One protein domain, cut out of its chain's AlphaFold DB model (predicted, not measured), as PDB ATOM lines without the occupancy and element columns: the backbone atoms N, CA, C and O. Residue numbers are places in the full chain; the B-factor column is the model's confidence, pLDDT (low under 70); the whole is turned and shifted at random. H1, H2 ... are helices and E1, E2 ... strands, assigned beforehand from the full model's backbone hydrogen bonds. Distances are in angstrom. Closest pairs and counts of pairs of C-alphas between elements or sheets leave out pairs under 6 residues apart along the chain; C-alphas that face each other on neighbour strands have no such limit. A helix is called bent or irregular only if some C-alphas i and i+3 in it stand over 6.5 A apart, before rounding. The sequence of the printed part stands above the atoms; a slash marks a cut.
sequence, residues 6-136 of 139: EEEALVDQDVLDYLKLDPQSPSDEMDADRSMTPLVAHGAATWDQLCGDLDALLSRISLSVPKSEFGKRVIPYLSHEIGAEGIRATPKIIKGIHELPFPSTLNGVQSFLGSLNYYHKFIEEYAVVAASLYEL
ATOM      1  N   GLU A   6      23.926   7.303   2.675       39.25
ATOM      2  CA  GLU A   6      22.489   7.600   2.668       39.25
ATOM      3  C   GLU A   6      22.141   8.725   3.653       39.25
ATOM      4  O   GLU A   6      21.274   9.539   3.368       39.25
ATOM      5  N   GLU A   7      22.848   8.817   4.780       38.81
ATOM      6  CA  GLU A   7      22.643   9.848   5.804       38.81
ATOM      7  C   GLU A   7      23.274  11.190   5.393       38.81
ATOM      8  O   GLU A   7      22.701  12.244   5.658       38.81
ATOM      9  N   GLU A   8      24.420  11.166   4.700       40.06
ATOM     10  CA  GLU A   8      25.042  12.366   4.110       40.06
ATOM     11  C   GLU A   8      24.194  12.967   2.980       40.06
ATOM     12  O   GLU A   8      24.125  14.187   2.849       40.06
ATOM     13  N   ALA A   9      23.504  12.133   2.195       45.94
ATOM     14  CA  ALA A   9      22.623  12.580   1.115       45.94
ATOM     15  C   ALA A   9      21.294  13.192   1.604       45.94
ATOM     16  O   ALA A   9      20.583  13.807   0.812       45.94
ATOM     17  N   LEU A  10      20.958  13.029   2.889       40.81
ATOM     18  CA  LEU A  10      19.748  13.578   3.516       40.81
ATOM     19  C   LEU A  10      19.976  14.946   4.177       40.81
ATOM     20  O   LEU A  10      19.033  15.526   4.717       40.81
ATOM     21  N   VAL A  11      21.207  15.470   4.156       46.56
ATOM     22  CA  VAL A  11      21.481  16.840   4.604       46.56
ATOM     23  C   VAL A  11      20.997  17.794   3.518       46.56
ATOM     24  O   VAL A  11      21.679  18.026   2.523       46.56
ATOM     25  N   ASP A  12      19.782  18.296   3.706       46.72
ATOM     26  CA  ASP A  12      19.115  19.193   2.769       46.72
ATOM     27  C   ASP A  12      19.918  20.495   2.583       46.72
ATOM     28  O   ASP A  12      20.405  21.102   3.542       46.72
ATOM     29  N   GLN A  13      20.070  20.939   1.339       47.75
ATOM     30  CA  GLN A  13      20.753  22.192   1.029       47.75
ATOM     31  C   GLN A  13      19.986  23.390   1.611       47.75
ATOM     32  O   GLN A  13      20.609  24.342   2.082       47.75
ATOM     33  N   ASP A  14      18.658  23.291   1.704       41.72
ATOM     34  CA  ASP A  14      17.797  24.310   2.304       41.72
ATOM     35  C   ASP A  14      18.057  24.455   3.809       41.72
ATOM     36  O   ASP A  14      17.903  25.537   4.375       41.72
ATOM     37  N   VAL A  15      18.511  23.386   4.470       47.69
ATOM     38  CA  VAL A  15      18.930  23.409   5.878       47.69
ATOM     39  C   VAL A  15      20.233  24.184   6.044       47.69
ATOM     40  O   VAL A  15      20.354  24.998   6.958       47.69
ATOM     41  N   LEU A  16      21.206  23.969   5.158       49.78
ATOM     42  CA  LEU A  16      22.475  24.702   5.179       49.78
ATOM     43  C   LEU A  16      22.261  26.195   4.886       49.78
ATOM     44  O   LEU A  16      22.837  27.050   5.568       49.78
ATOM     45  N   ASP A  17      21.366  26.492   3.945       50.81
ATOM     46  CA  ASP A  17      20.988  27.848   3.553       50.81
ATOM     47  C   ASP A  17      20.174  28.552   4.659       50.81
ATOM     48  O   ASP A  17      20.441  29.713   4.984       50.81
ATOM     49  N   TYR A  18      19.242  27.847   5.316       44.16
ATOM     50  CA  TYR A  18      18.454  28.363   6.444       44.16
ATOM     51  C   TYR A  18      19.327  28.716   7.651       44.16
ATOM     52  O   TYR A  18      19.159  29.773   8.262       44.16
ATOM     53  N   LEU A  19      20.325  27.881   7.954       49.84
ATOM     54  CA  LEU A  19      21.300  28.139   9.014       49.84
ATOM     55  C   LEU A  19      22.265  29.294   8.680       49.84
ATOM     56  O   LEU A  19      23.131  29.618   9.498       49.84
ATOM     57  N   LYS A  20      22.143  29.914   7.492       50.09
ATOM     58  CA  LYS A  20      23.096  30.893   6.937       50.09
ATOM     59  C   LYS A  20      24.536  30.400   7.040       50.09
ATOM     60  O   LYS A  20      25.481  31.182   7.192       50.09
ATOM     61  N   LEU A  21      24.711  29.084   6.980       45.56
ATOM     62  CA  LEU A  21      26.012  28.455   6.930       45.56
ATOM     63  C   LEU A  21      26.440  28.485   5.487       45.56
ATOM     64  O   LEU A  21      26.505  27.461   4.824       45.56
ATOM     65  N   ASP A  22      26.722  29.695   5.019       39.72
ATOM     66  CA  ASP A  22      27.327  29.879   3.722       39.72
ATOM     67  C   ASP A  22      28.642  29.079   3.734       39.72
ATOM     68  O   ASP A  22      29.533  29.391   4.554       39.72
ATOM     69  N   PRO A  23      28.786  28.038   2.889       42.12
ATOM     70  CA  PRO A  23      30.054  27.336   2.727       42.12
ATOM     71  C   PRO A  23      31.154  28.291   2.235       42.12
ATOM     72  O   PRO A  23      32.326  27.926   2.245       42.12
ATOM     73  N   GLN A  24      30.781  29.507   1.806       36.38
ATOM     74  CA  GLN A  24      31.632  30.510   1.177       36.38
ATOM     75  C   GLN A  24      31.800  31.812   1.987       36.38
ATOM     76  O   GLN A  24      32.056  32.865   1.405       36.38
ATOM     77  N   SER A  25      31.739  31.800   3.329       32.16
ATOM     78  CA  SER A  25      32.248  32.972   4.069       32.16
ATOM     79  C   SER A  25      33.784  33.030   3.945       32.16
ATOM     80  O   SER A  25      34.439  32.082   4.386       32.16
ATOM     81  N   PRO A  26      34.363  34.099   3.378       39.75
ATOM     82  CA  PRO A  26      35.695  34.079   2.795       39.75
ATOM     83  C   PRO A  26      36.775  34.230   3.866       39.75
ATOM     84  O   PRO A  26      36.961  35.297   4.448       39.75
ATOM     85  N   SER A  27      37.530  33.165   4.078       35.19
ATOM     86  CA  SER A  27      38.944  33.281   4.407       35.19
ATOM     87  C   SER A  27      39.670  32.363   3.439       35.19
ATOM     88  O   SER A  27      39.621  31.145   3.589       35.19
ATOM     89  N   ASP A  28      40.266  33.013   2.445       34.34
ATOM     90  CA  ASP A  28      41.131  32.495   1.389       34.34
ATOM     91  C   ASP A  28      40.412  31.972   0.132       34.34
ATOM     92  O   ASP A  28      39.530  31.118   0.167       34.34
ATOM     93  N   GLU A  29      40.783  32.584  -0.997       39.53
ATOM     94  CA  GLU A  29      40.329  32.316  -2.363       39.53
ATOM     95  C   GLU A  29      40.212  30.809  -2.639       39.53
ATOM     96  O   GLU A  29      41.209  30.095  -2.747       39.53
ATOM     97  N   MET A  30      38.981  30.308  -2.760       40.97
ATOM     98  CA  MET A  30      38.738  28.913  -3.109       40.97
ATOM     99  C   MET A  30      38.563  28.806  -4.622       40.97
ATOM    100  O   MET A  30      37.488  29.068  -5.166       40.97
ATOM    101  N   ASP A  31      39.664  28.447  -5.285       32.34
ATOM    102  CA  ASP A  31      39.743  28.147  -6.711       32.34
ATOM    103  C   ASP A  31      38.584  27.260  -7.178       32.34
ATOM    104  O   ASP A  31      38.267  26.222  -6.588       32.34
ATOM    105  N   ALA A  32      37.992  27.667  -8.299       38.94
ATOM    106  CA  ALA A  32      36.877  27.035  -8.989       38.94
ATOM    107  C   ALA A  32      37.256  25.713  -9.694       38.94
ATOM    108  O   ALA A  32      36.841  25.469 -10.824       38.94
ATOM    109  N   ASP A  33      38.016  24.840  -9.031       38.44
ATOM    110  CA  ASP A  33      38.254  23.467  -9.474       38.44
ATOM    111  C   ASP A  33      37.500  22.502  -8.551       38.44
ATOM    112  O   ASP A  33      38.019  22.007  -7.549       38.44
ATOM    113  N   ARG A  34      36.226  22.256  -8.880       42.31
ATOM    114  CA  ARG A  34      35.364  21.236  -8.254       42.31
ATOM    115  C   ARG A  34      35.810  19.815  -8.640       42.31
ATOM    116  O   ARG A  34      34.996  18.989  -9.047       42.31
ATOM    117  N   SER A  35      37.087  19.487  -8.473       42.06
ATOM    118  CA  SER A  35      37.444  18.098  -8.214       42.06
ATOM    119  C   SER A  35      37.028  17.808  -6.770       42.06
ATOM    120  O   SER A  35      37.499  18.453  -5.833       42.06
ATOM    121  N   MET A  36      36.082  16.880  -6.569       45.28
ATOM    122  CA  MET A  36      35.761  16.358  -5.236       45.28
ATOM    123  C   MET A  36      36.972  15.576  -4.726       45.28
ATOM    124  O   MET A  36      37.007  14.349  -4.773       45.28
ATOM    125  N   THR A  37      38.006  16.292  -4.293       52.19
ATOM    126  CA  THR A  37      39.097  15.697  -3.536       52.19
ATOM    127  C   THR A  37      38.474  15.132  -2.261       52.19
ATOM    128  O   THR A  37      37.815  15.872  -1.528       52.19
ATOM    129  N   PRO A  38      38.581  13.814  -2.017       60.56
ATOM    130  CA  PRO A  38      38.036  13.229  -0.805       60.56
ATOM    131  C   PRO A  38      38.669  13.921   0.404       60.56
ATOM    132  O   PRO A  38      39.892  13.903   0.555       60.56
ATOM    133  N   LEU A  39      37.851  14.539   1.256       68.00
ATOM    134  CA  LEU A  39      38.331  15.163   2.485       68.00
ATOM    135  C   LEU A  39      38.625  14.061   3.512       68.00
ATOM    136  O   LEU A  39      37.712  13.466   4.091       68.00
ATOM    137  N   VAL A  40      39.908  13.770   3.723       78.38
ATOM    138  CA  VAL A  40      40.379  12.731   4.647       78.38
ATOM    139  C   VAL A  40      40.902  13.384   5.922       78.38
ATOM    140  O   VAL A  40      41.808  14.208   5.873       78.38
ATOM    141  N   ALA A  41      40.357  12.976   7.067       83.56
ATOM    142  CA  ALA A  41      40.913  13.271   8.382       83.56
ATOM    143  C   ALA A  41      41.416  11.974   9.015       83.56
ATOM    144  O   ALA A  41      40.697  10.972   9.040       83.56
ATOM    145  N   HIS A  42      42.638  12.002   9.540       84.62
ATOM    146  CA  HIS A  42      43.245  10.867  10.226       84.62
ATOM    147  C   HIS A  42      43.786  11.302  11.585       84.62
ATOM    148  O   HIS A  42      44.455  12.328  11.693       84.62
ATOM    149  N   GLY A  43      43.475  10.529  12.622       86.00
ATOM    150  CA  GLY A  43      43.902  10.789  13.991       86.00
ATOM    151  C   GLY A  43      44.609   9.571  14.567       86.00
ATOM    152  O   GLY A  43      44.243   8.439  14.263       86.00
ATOM    153  N   ALA A  44      45.601   9.808  15.420       87.06
ATOM    154  CA  ALA A  44      46.343   8.758  16.104       87.06
ATOM    155  C   ALA A  44      46.634   9.162  17.556       87.06
ATOM    156  O   ALA A  44      46.739  10.346  17.875       87.06
ATOM    157  N   ALA A  45      46.784   8.170  18.439       88.19
ATOM    158  CA  ALA A  45      47.054   8.399  19.861       88.19
ATOM    159  C   ALA A  45      48.485   8.902  20.135       88.19
ATOM    160  O   ALA A  45      48.745   9.514  21.168       88.19
ATOM    161  N   THR A  46      49.416   8.640  19.216       90.81
ATOM    162  CA  THR A  46      50.834   9.008  19.334       90.81
ATOM    163  C   THR A  46      51.359   9.531  18.008       90.81
ATOM    164  O   THR A  46      50.849   9.155  16.952       90.81
ATOM    165  N   TRP A  47      52.417  10.339  18.067       89.38
ATOM    166  CA  TRP A  47      53.092  10.852  16.877       89.38
ATOM    167  C   TRP A  47      53.659   9.737  15.990       89.38
ATOM    168  O   TRP A  47      53.463   9.766  14.782       89.38
ATOM    169  N   ASP A  48      54.281   8.717  16.584       93.75
ATOM    170  CA  ASP A  48      54.885   7.619  15.817       93.75
ATOM    171  C   ASP A  48      53.832   6.828  15.034       93.75
ATOM    172  O   ASP A  48      54.014   6.542  13.851       93.75
ATOM    173  N   GLN A  49      52.685   6.551  15.666       91.00
ATOM    174  CA  GLN A  49      51.543   5.945  14.981       91.00
ATOM    175  C   GLN A  49      51.019   6.842  13.851       91.00
ATOM    176  O   GLN A  49      50.743   6.342  12.765       91.00
ATOM    177  N   LEU A  50      50.928   8.160  14.075       90.81
ATOM    178  CA  LEU A  50      50.496   9.107  13.044       90.81
ATOM    179  C   LEU A  50      51.422   9.068  11.822       90.81
ATOM    180  O   LEU A  50      50.937   9.062  10.695       90.81
ATOM    181  N   CYS A  51      52.739   9.034  12.042       91.19
ATOM    182  CA  CYS A  51      53.724   8.923  10.969       91.19
ATOM    183  C   CYS A  51      53.588   7.602  10.206       91.19
ATOM    184  O   CYS A  51      53.527   7.622   8.981       91.19
ATOM    185  N   GLY A  52      53.471   6.473  10.914       93.06
ATOM    186  CA  GLY A  52      53.300   5.164  10.276       93.06
ATOM    187  C   GLY A  52      52.018   5.068   9.446       93.06
ATOM    188  O   GLY A  52      52.030   4.554   8.327       93.06
ATOM    189  N   ASP A  53      50.918   5.617   9.961       89.75
ATOM    190  CA  ASP A  53      49.646   5.656   9.243       89.75
ATOM    191  C   ASP A  53      49.712   6.577   8.019       89.75
ATOM    192  O   ASP A  53      49.177   6.238   6.962       89.75
ATOM    193  N   LEU A  54      50.384   7.727   8.142       89.25
ATOM    194  CA  LEU A  54      50.569   8.664   7.039       89.25
ATOM    195  C   LEU A  54      51.408   8.043   5.915       89.25
ATOM    196  O   LEU A  54      51.024   8.160   4.753       89.25
ATOM    197  N   ASP A  55      52.490   7.333   6.238       91.25
ATOM    198  CA  ASP A  55      53.301   6.614   5.250       91.25
ATOM    199  C   ASP A  55      52.478   5.542   4.520       91.25
ATOM    200  O   ASP A  55      52.510   5.435   3.289       91.25
ATOM    201  N   ALA A  56      51.672   4.777   5.262       89.75
ATOM    202  CA  ALA A  56      50.779   3.784   4.677       89.75
ATOM    203  C   ALA A  56      49.721   4.431   3.764       89.75
ATOM    204  O   ALA A  56      49.432   3.909   2.683       89.75
ATOM    205  N   LEU A  57      49.164   5.577   4.165       87.69
ATOM    206  CA  LEU A  57      48.195   6.343   3.381       87.69
ATOM    207  C   LEU A  57      48.830   6.853   2.079       87.69
ATOM    208  O   LEU A  57      48.301   6.608   0.994       87.69
ATOM    209  N   LEU A  58      49.999   7.486   2.180       87.62
ATOM    210  CA  LEU A  58      50.759   8.039   1.057       87.62
ATOM    211  C   LEU A  58      51.209   6.973   0.052       87.62
ATOM    212  O   LEU A  58      51.357   7.271  -1.129       87.62
ATOM    213  N   SER A  59      51.361   5.715   0.478       90.62
ATOM    214  CA  SER A  59      51.644   4.610  -0.450       90.62
ATOM    215  C   SER A  59      50.475   4.284  -1.396       90.62
ATOM    216  O   SER A  59      50.666   3.607  -2.407       90.62
ATOM    217  N   ARG A  60      49.258   4.752  -1.079       85.94
ATOM    218  CA  ARG A  60      48.014   4.411  -1.788       85.94
ATOM    219  C   ARG A  60      47.341   5.604  -2.459       85.94
ATOM    220  O   ARG A  60      46.559   5.386  -3.383       85.94
ATOM    221  N   ILE A  61      47.591   6.828  -1.990       84.75
ATOM    222  CA  ILE A  61      46.954   8.049  -2.499       84.75
ATOM    223  C   ILE A  61      47.955   9.197  -2.652       84.75
ATOM    224  O   ILE A  61      48.927   9.298  -1.908       84.75
ATOM    225  N   SER A  62      47.663  10.108  -3.581       83.00
ATOM    226  CA  SER A  62      48.381  11.376  -3.728       83.00
ATOM    227  C   SER A  62      47.650  12.483  -2.970       83.00
ATOM    228  O   SER A  62      46.442  12.651  -3.133       83.00
ATOM    229  N   LEU A  63      48.380  13.259  -2.168       83.00
ATOM    230  CA  LEU A  63      47.843  14.400  -1.420       83.00
ATOM    231  C   LEU A  63      48.231  15.721  -2.097       83.00
ATOM    232  O   LEU A  63      49.320  15.855  -2.657       83.00
ATOM    233  N   SER A  64      47.364  16.726  -1.989       84.00
ATOM    234  CA  SER A  64      47.710  18.105  -2.337       84.00
ATOM    235  C   SER A  64      48.359  18.770  -1.126       84.00
ATOM    236  O   SER A  64      47.665  19.149  -0.185       84.00
ATOM    237  N   VAL A  65      49.688  18.909  -1.138       82.69
ATOM    238  CA  VAL A  65      50.442  19.524  -0.029       82.69
ATOM    239  C   VAL A  65      49.920  20.924   0.339       82.69
ATOM    240  O   VAL A  65      49.733  21.159   1.528       82.69
ATOM    241  N   PRO A  66      49.591  21.825  -0.614       85.44
ATOM    242  CA  PRO A  66      49.054  23.147  -0.276       85.44
ATOM    243  C   PRO A  66      47.697  23.119   0.440       85.44
ATOM    244  O   PRO A  66      47.378  24.050   1.166       85.44
ATOM    245  N   LYS A  67      46.899  22.063   0.229       79.44
ATOM    246  CA  LYS A  67      45.559  21.897   0.818       79.44
ATOM    247  C   LYS A  67      45.553  20.968   2.040       79.44
ATOM    248  O   LYS A  67      44.484  20.638   2.541       79.44
ATOM    249  N   SER A  68      46.720  20.488   2.476       83.69
ATOM    250  CA  SER A  68      46.838  19.501   3.553       83.69
ATOM    251  C   SER A  68      47.391  20.135   4.824       83.69
ATOM    252  O   SER A  68      48.395  20.842   4.796       83.69
ATOM    253  N   GLU A  69      46.779  19.810   5.959       84.75
ATOM    254  CA  GLU A  69      47.269  20.185   7.284       84.75
ATOM    255  C   GLU A  69      47.757  18.950   8.045       84.75
ATOM    256  O   GLU A  69      47.107  17.906   8.042       84.75
ATOM    257  N   PHE A  70      48.893  19.072   8.738       86.50
ATOM    258  CA  PHE A  70      49.520  17.963   9.461       86.50
ATOM    259  C   PHE A  70      49.829  18.328  10.914       86.50
ATOM    260  O   PHE A  70      50.100  19.483  11.244       86.50
ATOM    261  N   GLY A  71      49.810  17.317  11.788       86.56
ATOM    262  CA  GLY A  71      50.275  17.420  13.176       86.56
ATOM    263  C   GLY A  71      49.475  18.357  14.082       86.56
ATOM    264  O   GLY A  71      49.984  18.844  15.093       86.56
ATOM    265  N   LYS A  72      48.218  18.621  13.736       89.00
ATOM    266  CA  LYS A  72      47.308  19.439  14.536       89.00
ATOM    267  C   LYS A  72      46.673  18.597  15.645       89.00
ATOM    268  O   LYS A  72      46.299  17.451  15.431       89.00
ATOM    269  N   ARG A  73      46.512  19.190  16.832       86.62
ATOM    270  CA  ARG A  73      45.775  18.567  17.953       86.62
ATOM    271  C   ARG A  73      44.260  18.707  17.822       86.62
ATOM    272  O   ARG A  73      43.523  17.924  18.413       86.62
ATOM    273  N   VAL A  74      43.827  19.739  17.104       84.62
ATOM    274  CA  VAL A  74      42.432  20.021  16.773       84.62
ATOM    275  C   VAL A  74      42.394  20.409  15.303       84.62
ATOM    276  O   VAL A  74      43.191  21.252  14.890       84.62
ATOM    277  N   ILE A  75      41.504  19.790  14.534       82.25
ATOM    278  CA  ILE A  75      41.315  20.080  13.108       82.25
ATOM    279  C   ILE A  75      39.865  20.475  12.823       82.25
ATOM    280  O   ILE A  75      38.953  19.880  13.406       82.25
ATOM    281  N   PRO A  76      39.630  21.440  11.921       78.38
ATOM    282  CA  PRO A  76      38.314  21.639  11.342       78.38
ATOM    283  C   PRO A  76      38.008  20.497  10.361       78.38
ATOM    284  O   PRO A  76      38.830  20.144   9.517       78.38
ATOM    285  N   TYR A  77      36.821  19.906  10.462       77.50
ATOM    286  CA  TYR A  77      36.346  18.866   9.553       77.50
ATOM    287  C   TYR A  77      34.818  18.884   9.499       77.50
ATOM    288  O   TYR A  77      34.172  18.726  10.533       77.50
ATOM    289  N   LEU A  78      34.242  19.079   8.305       74.19
ATOM    290  CA  LEU A  78      32.787  19.097   8.067       74.19
ATOM    291  C   LEU A  78      32.013  19.930   9.110       74.19
ATOM    292  O   LEU A  78      31.161  19.417   9.828       74.19
ATOM    293  N   SER A  79      32.349  21.217   9.241       73.38
ATOM    294  CA  SER A  79      31.699  22.152  10.184       73.38
ATOM    295  C   SER A  79      31.864  21.819  11.679       73.38
ATOM    296  O   SER A  79      31.277  22.485  12.543       73.38
ATOM    297  N   HIS A  80      32.707  20.842  12.009       72.75
ATOM    298  CA  HIS A  80      33.064  20.457  13.369       72.75
ATOM    299  C   HIS A  80      34.550  20.668  13.648       72.75
ATOM    300  O   HIS A  80      35.380  20.684  12.745       72.75
ATOM    301  N   GLU A  81      34.887  20.786  14.925       81.44
ATOM    302  CA  GLU A  81      36.248  20.614  15.412       81.44
ATOM    303  C   GLU A  81      36.419  19.183  15.912       81.44
ATOM    304  O   GLU A  81      35.631  18.709  16.732       81.44
ATOM    305  N   ILE A  82      37.462  18.501  15.450       82.38
ATOM    306  CA  ILE A  82      37.835  17.173  15.933       82.38
ATOM    307  C   ILE A  82      39.134  17.303  16.718       82.38
ATOM    308  O   ILE A  82      40.127  17.799  16.189       82.38
ATOM    309  N   GLY A  83      39.141  16.836  17.964       85.50
ATOM    310  CA  GLY A  83      40.337  16.774  18.799       85.50
ATOM    311  C   GLY A  83      40.318  15.584  19.756       85.50
ATOM    312  O   GLY A  83      39.443  14.723  19.684       85.50
ATOM    313  N   ALA A  84      41.283  15.547  20.677       81.88
ATOM    314  CA  ALA A  84      41.405  14.466  21.662       81.88
ATOM    315  C   ALA A  84      40.169  14.322  22.572       81.88
ATOM    316  O   ALA A  84      39.803  13.213  22.938       81.88
ATOM    317  N   GLU A  85      39.496  15.436  22.871       81.75
ATOM    318  CA  GLU A  85      38.266  15.481  23.680       81.75
ATOM    319  C   GLU A  85      37.007  15.054  22.900       81.75
ATOM    320  O   GLU A  85      35.896  15.110  23.418       81.75
ATOM    321  N   GLY A  86      37.161  14.662  21.632       80.12
ATOM    322  CA  GLY A  86      36.067  14.275  20.750       80.12
ATOM    323  C   GLY A  86      35.707  15.346  19.719       80.12
ATOM    324  O   GLY A  86      36.549  16.133  19.277       80.12
ATOM    325  N   ILE A  87      34.445  15.321  19.291       81.31
ATOM    326  CA  ILE A  87      33.905  16.176  18.230       81.31
ATOM    327  C   ILE A  87      33.128  17.322  18.875       81.31
ATOM    328  O   ILE A  87      32.275  17.078  19.726       81.31
ATOM    329  N   ARG A  88      33.386  18.559  18.451       78.00
ATOM    330  CA  ARG A  88      32.663  19.755  18.902       78.00
ATOM    331  C   ARG A  88      32.065  20.508  17.720       78.00
ATOM    332  O   ARG A  88      32.666  20.572  16.651       78.00
ATOM    333  N   ALA A  89      30.896  21.110  17.915       71.62
ATOM    334  CA  ALA A  89      30.364  22.076  16.961       71.62
ATOM    335  C   ALA A  89      31.241  23.339  16.955       71.62
ATOM    336  O   ALA A  89      31.688  23.796  18.008       71.62
ATOM    337  N   THR A  90      31.495  23.908  15.775       71.62
ATOM    338  CA  THR A  90      32.277  25.148  15.678       71.62
ATOM    339  C   THR A  90      31.475  26.341  16.227       71.62
ATOM    340  O   THR A  90      30.248  26.377  16.086       71.62
ATOM    341  N   PRO A  91      32.126  27.374  16.798       69.06
ATOM    342  CA  PRO A  91      31.432  28.553  17.329       69.06
ATOM    343  C   PRO A  91      30.529  29.265  16.309       69.06
ATOM    344  O   PRO A  91      29.498  29.820  16.682       69.06
ATOM    345  N   LYS A  92      30.884  29.214  15.016       68.19
ATOM    346  CA  LYS A  92      30.077  29.765  13.915       68.19
ATOM    347  C   LYS A  92      28.703  29.093  13.824       68.19
ATOM    348  O   LYS A  92      27.704  29.781  13.662       68.19
ATOM    349  N   ILE A  93      28.656  27.771  13.977       70.31
ATOM    350  CA  ILE A  93      27.423  26.969  13.940       70.31
ATOM    351  C   ILE A  93      26.556  27.282  15.151       70.31
ATOM    352  O   ILE A  93      25.367  27.538  15.008       70.31
ATOM    353  N   ILE A  94      27.170  27.308  16.338       70.12
ATOM    354  CA  ILE A  94      26.476  27.614  17.595       70.12
ATOM    355  C   ILE A  94      25.833  29.000  17.510       70.12
ATOM    356  O   ILE A  94      24.663  29.169  17.845       70.12
ATOM    357  N   LYS A  95      26.582  29.986  17.005       73.06
ATOM    358  CA  LYS A  95      26.078  31.339  16.777       73.06
ATOM    359  C   LYS A  95      24.945  31.360  15.749       73.06
ATOM    360  O   LYS A  95      23.931  31.995  16.008       73.06
ATOM    361  N   GLY A  96      25.100  30.641  14.636       72.06
ATOM    362  CA  GLY A  96      24.068  30.509  13.608       72.06
ATOM    363  C   GLY A  96      22.756  29.997  14.191       72.06
ATOM    364  O   GLY A  96      21.745  30.671  14.056       72.06
ATOM    365  N   ILE A  97      22.795  28.884  14.933       70.69
ATOM    366  CA  ILE A  97      21.619  28.301  15.600       70.69
ATOM    367  C   ILE A  97      20.980  29.288  16.587       70.69
ATOM    368  O   ILE A  97      19.760  29.425  16.611       70.69
ATOM    369  N   HIS A  98      21.786  30.000  17.380       71.81
ATOM    370  CA  HIS A  98      21.284  30.967  18.362       71.81
ATOM    371  C   HIS A  98      20.631  32.206  17.718       71.81
ATOM    372  O   HIS A  98      19.775  32.845  18.327       71.81
ATOM    373  N   GLU A  99      21.041  32.589  16.510       73.56
ATOM    374  CA  GLU A  99      20.513  33.759  15.794       73.56
ATOM    375  C   GLU A  99      19.306  33.430  14.898       73.56
ATOM    376  O   GLU A  99      18.738  34.337  14.280       73.56
ATOM    377  N   LEU A 100      18.892  32.161  14.822       71.62
ATOM    378  CA  LEU A 100      17.731  31.763  14.033       71.62
ATOM    379  C   LEU A 100      16.439  32.337  14.625       71.62
ATOM    380  O   LEU A 100      16.183  32.188  15.823       71.62
ATOM    381  N   PRO A 101      15.582  32.959  13.798       72.56
ATOM    382  CA  PRO A 101      14.263  33.365  14.246       72.56
ATOM    383  C   PRO A 101      13.416  32.125  14.547       72.56
ATOM    384  O   PRO A 101      13.357  31.198  13.738       72.56
ATOM    385  N   PHE A 102      12.728  32.122  15.690       75.62
ATOM    386  CA  PHE A 102      11.816  31.031  16.018       75.62
ATOM    387  C   PHE A 102      10.644  31.015  15.019       75.62
ATOM    388  O   PHE A 102      10.041  32.069  14.773       75.62
ATOM    389  N   PRO A 103      10.318  29.861  14.418       80.44
ATOM    390  CA  PRO A 103       9.245  29.767  13.439       80.44
ATOM    391  C   PRO A 103       7.872  30.031  14.069       80.44
ATOM    392  O   PRO A 103       7.596  29.632  15.195       80.44
ATOM    393  N   SER A 104       6.989  30.686  13.313       82.25
ATOM    394  CA  SER A 104       5.630  31.039  13.750       82.25
ATOM    395  C   SER A 104       4.532  30.196  13.097       82.25
ATOM    396  O   SER A 104       3.354  30.478  13.290       82.25
ATOM    397  N   THR A 105       4.901  29.221  12.265       81.88
ATOM    398  CA  THR A 105       3.976  28.346  11.530       81.88
ATOM    399  C   THR A 105       4.358  26.890  11.747       81.88
ATOM    400  O   THR A 105       5.538  26.593  11.944       81.88
ATOM    401  N   LEU A 106       3.388  25.975  11.656       79.62
ATOM    402  CA  LEU A 106       3.631  24.540  11.814       79.62
ATOM    403  C   LEU A 106       4.689  24.020  10.827       79.62
ATOM    404  O   LEU A 106       5.658  23.377  11.228       79.62
ATOM    405  N   ASN A 107       4.571  24.393   9.549       78.00
ATOM    406  CA  ASN A 107       5.582  24.073   8.535       78.00
ATOM    407  C   ASN A 107       6.959  24.660   8.885       78.00
ATOM    408  O   ASN A 107       7.973  23.991   8.715       78.00
ATOM    409  N   GLY A 108       7.009  25.885   9.418       79.31
ATOM    410  CA  GLY A 108       8.258  26.502   9.859       79.31
ATOM    411  C   GLY A 108       8.918  25.736  11.008       79.31
ATOM    412  O   GLY A 108      10.135  25.578  11.007       79.31
ATOM    413  N   VAL A 109       8.129  25.229  11.961       82.38
ATOM    414  CA  VAL A 109       8.618  24.394  13.071       82.38
ATOM    415  C   VAL A 109       9.218  23.095  12.540       82.38
ATOM    416  O   VAL A 109      10.320  22.724  12.937       82.38
ATOM    417  N   GLN A 110       8.546  22.433  11.598       80.69
ATOM    418  CA  GLN A 110       9.041  21.192  10.997       80.69
ATOM    419  C   GLN A 110      10.338  21.411  10.202       80.69
ATOM    420  O   GLN A 110      11.292  20.654  10.382       80.69
ATOM    421  N   SER A 111      10.415  22.466   9.382       77.06
ATOM    422  CA  SER A 111      11.642  22.832   8.657       77.06
ATOM    423  C   SER A 111      12.788  23.192   9.607       77.06
ATOM    424  O   SER A 111      13.917  22.746   9.410       77.06
ATOM    425  N   PHE A 112      12.503  23.944  10.676       78.56
ATOM    426  CA  PHE A 112      13.481  24.273  11.713       78.56
ATOM    427  C   PHE A 112      14.029  23.013  12.393       78.56
ATOM    428  O   PHE A 112      15.246  22.842  12.475       78.56
ATOM    429  N   LEU A 113      13.161  22.091  12.819       81.25
ATOM    430  CA  LEU A 113      13.586  20.822  13.414       81.25
ATOM    431  C   LEU A 113      14.405  19.979  12.437       81.25
ATOM    432  O   LEU A 113      15.460  19.475  12.827       81.25
ATOM    433  N   GLY A 114      13.981  19.896  11.174       79.56
ATOM    434  CA  GLY A 114      14.741  19.244  10.108       79.56
ATOM    435  C   GLY A 114      16.149  19.826   9.971       79.56
ATOM    436  O   GLY A 114      17.120  19.074   9.886       79.56
ATOM    437  N   SER A 115      16.280  21.154  10.077       75.19
ATOM    438  CA  SER A 115      17.578  21.834  10.005       75.19
ATOM    439  C   SER A 115      18.536  21.492  11.141       75.19
ATOM    440  O   SER A 115      19.751  21.397  10.955       75.19
ATOM    441  N   LEU A 116      17.985  21.237  12.323       77.75
ATOM    442  CA  LEU A 116      18.757  20.897  13.508       77.75
ATOM    443  C   LEU A 116      19.118  19.415  13.579       77.75
ATOM    444  O   LEU A 116      19.962  19.048  14.394       77.75
ATOM    445  N   ASN A 117      18.539  18.567  12.724       79.31
ATOM    446  CA  ASN A 117      18.756  17.127  12.790       79.31
ATOM    447  C   ASN A 117      20.241  16.753  12.625       79.31
ATOM    448  O   ASN A 117      20.736  15.882  13.330       79.31
ATOM    449  N   TYR A 118      21.003  17.464  11.789       73.38
ATOM    450  CA  TYR A 118      22.453  17.241  11.664       73.38
ATOM    451  C   TYR A 118      23.227  17.545  12.967       73.38
ATOM    452  O   TYR A 118      24.262  16.938  13.259       73.38
ATOM    453  N   TYR A 119      22.707  18.462  13.785       72.81
ATOM    454  CA  TYR A 119      23.326  18.929  15.026       72.81
ATOM    455  C   TYR A 119      22.671  18.363  16.292       72.81
ATOM    456  O   TYR A 119      23.110  18.722  17.384       72.81
ATOM    457  N   HIS A 120      21.689  17.454  16.187       77.38
ATOM    458  CA  HIS A 120      20.903  16.987  17.340       77.38
ATOM    459  C   HIS A 120      21.768  16.433  18.479       77.38
ATOM    460  O   HIS A 120      21.442  16.595  19.648       77.38
ATOM    461  N   LYS A 121      22.917  15.825  18.152       74.38
ATOM    462  CA  LYS A 121      23.856  15.228  19.119       74.38
ATOM    463  C   LYS A 121      24.557  16.260  20.009       74.38
ATOM    464  O   LYS A 121      25.173  15.884  21.000       74.38
ATOM    465  N   PHE A 122      24.494  17.538  19.637       72.62
ATOM    466  CA  PHE A 122      25.052  18.663  20.390       72.62
ATOM    467  C   PHE A 122      23.978  19.495  21.099       72.62
ATOM    468  O   PHE A 122      24.321  20.457  21.781       72.62
ATOM    469  N   ILE A 123      22.698  19.157  20.922       75.19
ATOM    470  CA  ILE A 123      21.569  19.862  21.526       75.19
ATOM    471  C   ILE A 123      21.037  18.980  22.652       75.19
ATOM    472  O   ILE A 123      20.526  17.882  22.422       75.19
ATOM    473  N   GLU A 124      21.186  19.455  23.882       80.19
ATOM    474  CA  GLU A 124      20.671  18.763  25.058       80.19
ATOM    475  C   GLU A 124      19.149  18.594  24.952       80.19
ATOM    476  O   GLU A 124      18.441  19.500  24.516       80.19
ATOM    477  N   GLU A 125      18.660  17.398  25.291       84.75
ATOM    478  CA  GLU A 125      17.233  17.048  25.261       84.75
ATOM    479  C   GLU A 125      16.524  17.258  23.905       84.75
ATOM    480  O   GLU A 125      15.293  17.284  23.852       84.75
ATOM    481  N   TYR A 126      17.265  17.319  22.787       84.50
ATOM    482  CA  TYR A 126      16.686  17.566  21.459       84.50
ATOM    483  C   TYR A 126      15.482  16.674  21.151       84.50
ATOM    484  O   TYR A 126      14.459  17.167  20.695       84.50
ATOM    485  N   ALA A 127      15.576  15.372  21.433       85.00
ATOM    486  CA  ALA A 127      14.491  14.432  21.161       85.00
ATOM    487  C   ALA A 127      13.198  14.768  21.928       85.00
ATOM    488  O   ALA A 127      12.111  14.613  21.378       85.00
ATOM    489  N   VAL A 128      13.305  15.257  23.168       86.81
ATOM    490  CA  VAL A 128      12.155  15.629  24.009       86.81
ATOM    491  C   VAL A 128      11.495  16.899  23.470       86.81
ATOM    492  O   VAL A 128      10.273  16.954  23.308       86.81
ATOM    493  N   VAL A 129      12.309  17.902  23.136       84.31
ATOM    494  CA  VAL A 129      11.835  19.172  22.569       84.31
ATOM    495  C   VAL A 129      11.223  18.954  21.184       84.31
ATOM    496  O   VAL A 129      10.120  19.427  20.920       84.31
ATOM    497  N   ALA A 130      11.895  18.196  20.317       85.44
ATOM    498  CA  ALA A 130      11.419  17.881  18.976       85.44
ATOM    499  C   ALA A 130      10.098  17.105  19.015       85.44
ATOM    500  O   ALA A 130       9.178  17.464  18.290       85.44
ATOM    501  N   ALA A 131       9.967  16.094  19.884       86.50
ATOM    502  CA  ALA A 131       8.717  15.348  20.042       86.50
ATOM    503  C   ALA A 131       7.551  16.265  20.438       86.50
ATOM    504  O   ALA A 131       6.507  16.236  19.794       86.50
ATOM    505  N   SER A 132       7.770  17.144  21.421       85.94
ATOM    506  CA  SER A 132       6.755  18.109  21.874       85.94
ATOM    507  C   SER A 132       6.323  19.066  20.756       85.94
ATOM    508  O   SER A 132       5.164  19.456  20.672       85.94
ATOM    509  N   LEU A 133       7.256  19.450  19.881       83.94
ATOM    510  CA  LEU A 133       6.991  20.331  18.745       83.94
ATOM    511  C   LEU A 133       6.347  19.604  17.551       83.94
ATOM    512  O   LEU A 133       5.605  20.233  16.800       83.94
ATOM    513  N   TYR A 134       6.587  18.301  17.374       81.38
ATOM    514  CA  TYR A 134       5.910  17.484  16.357       81.38
ATOM    515  C   TYR A 134       4.445  17.193  16.695       81.38
ATOM    516  O   TYR A 134       3.659  16.940  15.786       81.38
ATOM    517  N   GLU A 135       4.070  17.238  17.976       83.19
ATOM    518  CA  GLU A 135       2.679  17.091  18.422       83.19
ATOM    519  C   GLU A 135       1.819  18.337  18.152       83.19
ATOM    520  O   GLU A 135       0.601  18.282  18.319       83.19
ATOM    521  N   LEU A 136       2.418  19.449  17.703       80.06
ATOM    522  CA  LEU A 136       1.666  20.628  17.283       80.06
ATOM    523  C   LEU A 136       0.785  20.289  16.070       80.06
ATOM    524  O   LEU A 136       1.259  19.784  15.052       80.06
TER     525      LEU A 136
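What this domain is: This is residues 6 to 136 of the 139 residues of the protein "Reverse transcriptase" of Phytophthora megakarya (UniProt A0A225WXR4). A small three-strand sheet, E1 to E3, lies between H2 at one far end of an elongated model and the helical hairpin of H4 and H5 at the other, with H1 crossing H4. Residues 24 to 36 stick out. The 131 printed residues include five named helices and three named strands, in the order H1 H2 E1 E2 E3 H3 H4 H5; the sheet, order E1 E2 E3, is antiparallel. The class is mostly helix, with under half of the residues in named elements; the whole is loose, radius of gyration of the C-alphas 18.4 A, spanning 55 by 35 by 27 A.

How they stand to each other: E1, residues 74 to 77, E2, 80 to 83, and E3, 86 to 89, form a meander, each strand the antiparallel neighbour of the one before. In hairpin E1 and E2, N 75 and O 82 are within hydrogen-bond range at 2.9 A; in hairpin E2 and E3, N 81 and O 88 at 2.8 A. H4, residues 106 to 122, only grazes the sheet with residues 119 to 122; its closest C-alpha to E3 is Phe 122, 7.2 A from that of Ala 89. H4 is irregular, C-alphas 118 and 121 being 7.8 A apart, with a kink of 56 degrees near residue 116. H5, residues 126 to 134, touches H4 at a shallow tilt of 10 degrees, opposite ways, the closest C-alphas being those of His 120 and Tyr 126, 5.9 A. H1, residues 13 to 18, touches residues 111 to 115 of H4 alone, about perpendicular at 80 degrees; the closest C-alphas, of Val 15 and Ser 115, are 4.6 A apart. H3, residues 91 to 99, and H4 are near each other. H2, residues 47 to 58, touches no helix and is not on the sheet. Every O i to N i+4 pair is within hydrogen-bond range in H1, H2, H3 and H5, and 9 of 13 in H4.

Where its parts are: H4 measures 23.8 A from first to last C-alpha, H2 16.2 A, H3 12.2 A and H5 11.9 A. H1 begins at C-alpha 13 (20.753, 22.192, 1.029), and H5 ends at C-alpha 134 (5.910, 17.484, 16.357).

The domain as a whole: The C-alphas of Ser 59 and Leu 136, the two farthest apart, are 55.4 A apart. The printed part has no cut; the links H1 to H2 and H2 to E1 are long. Residues 6 to 39 and 91 to 92 have pLDDT under 70.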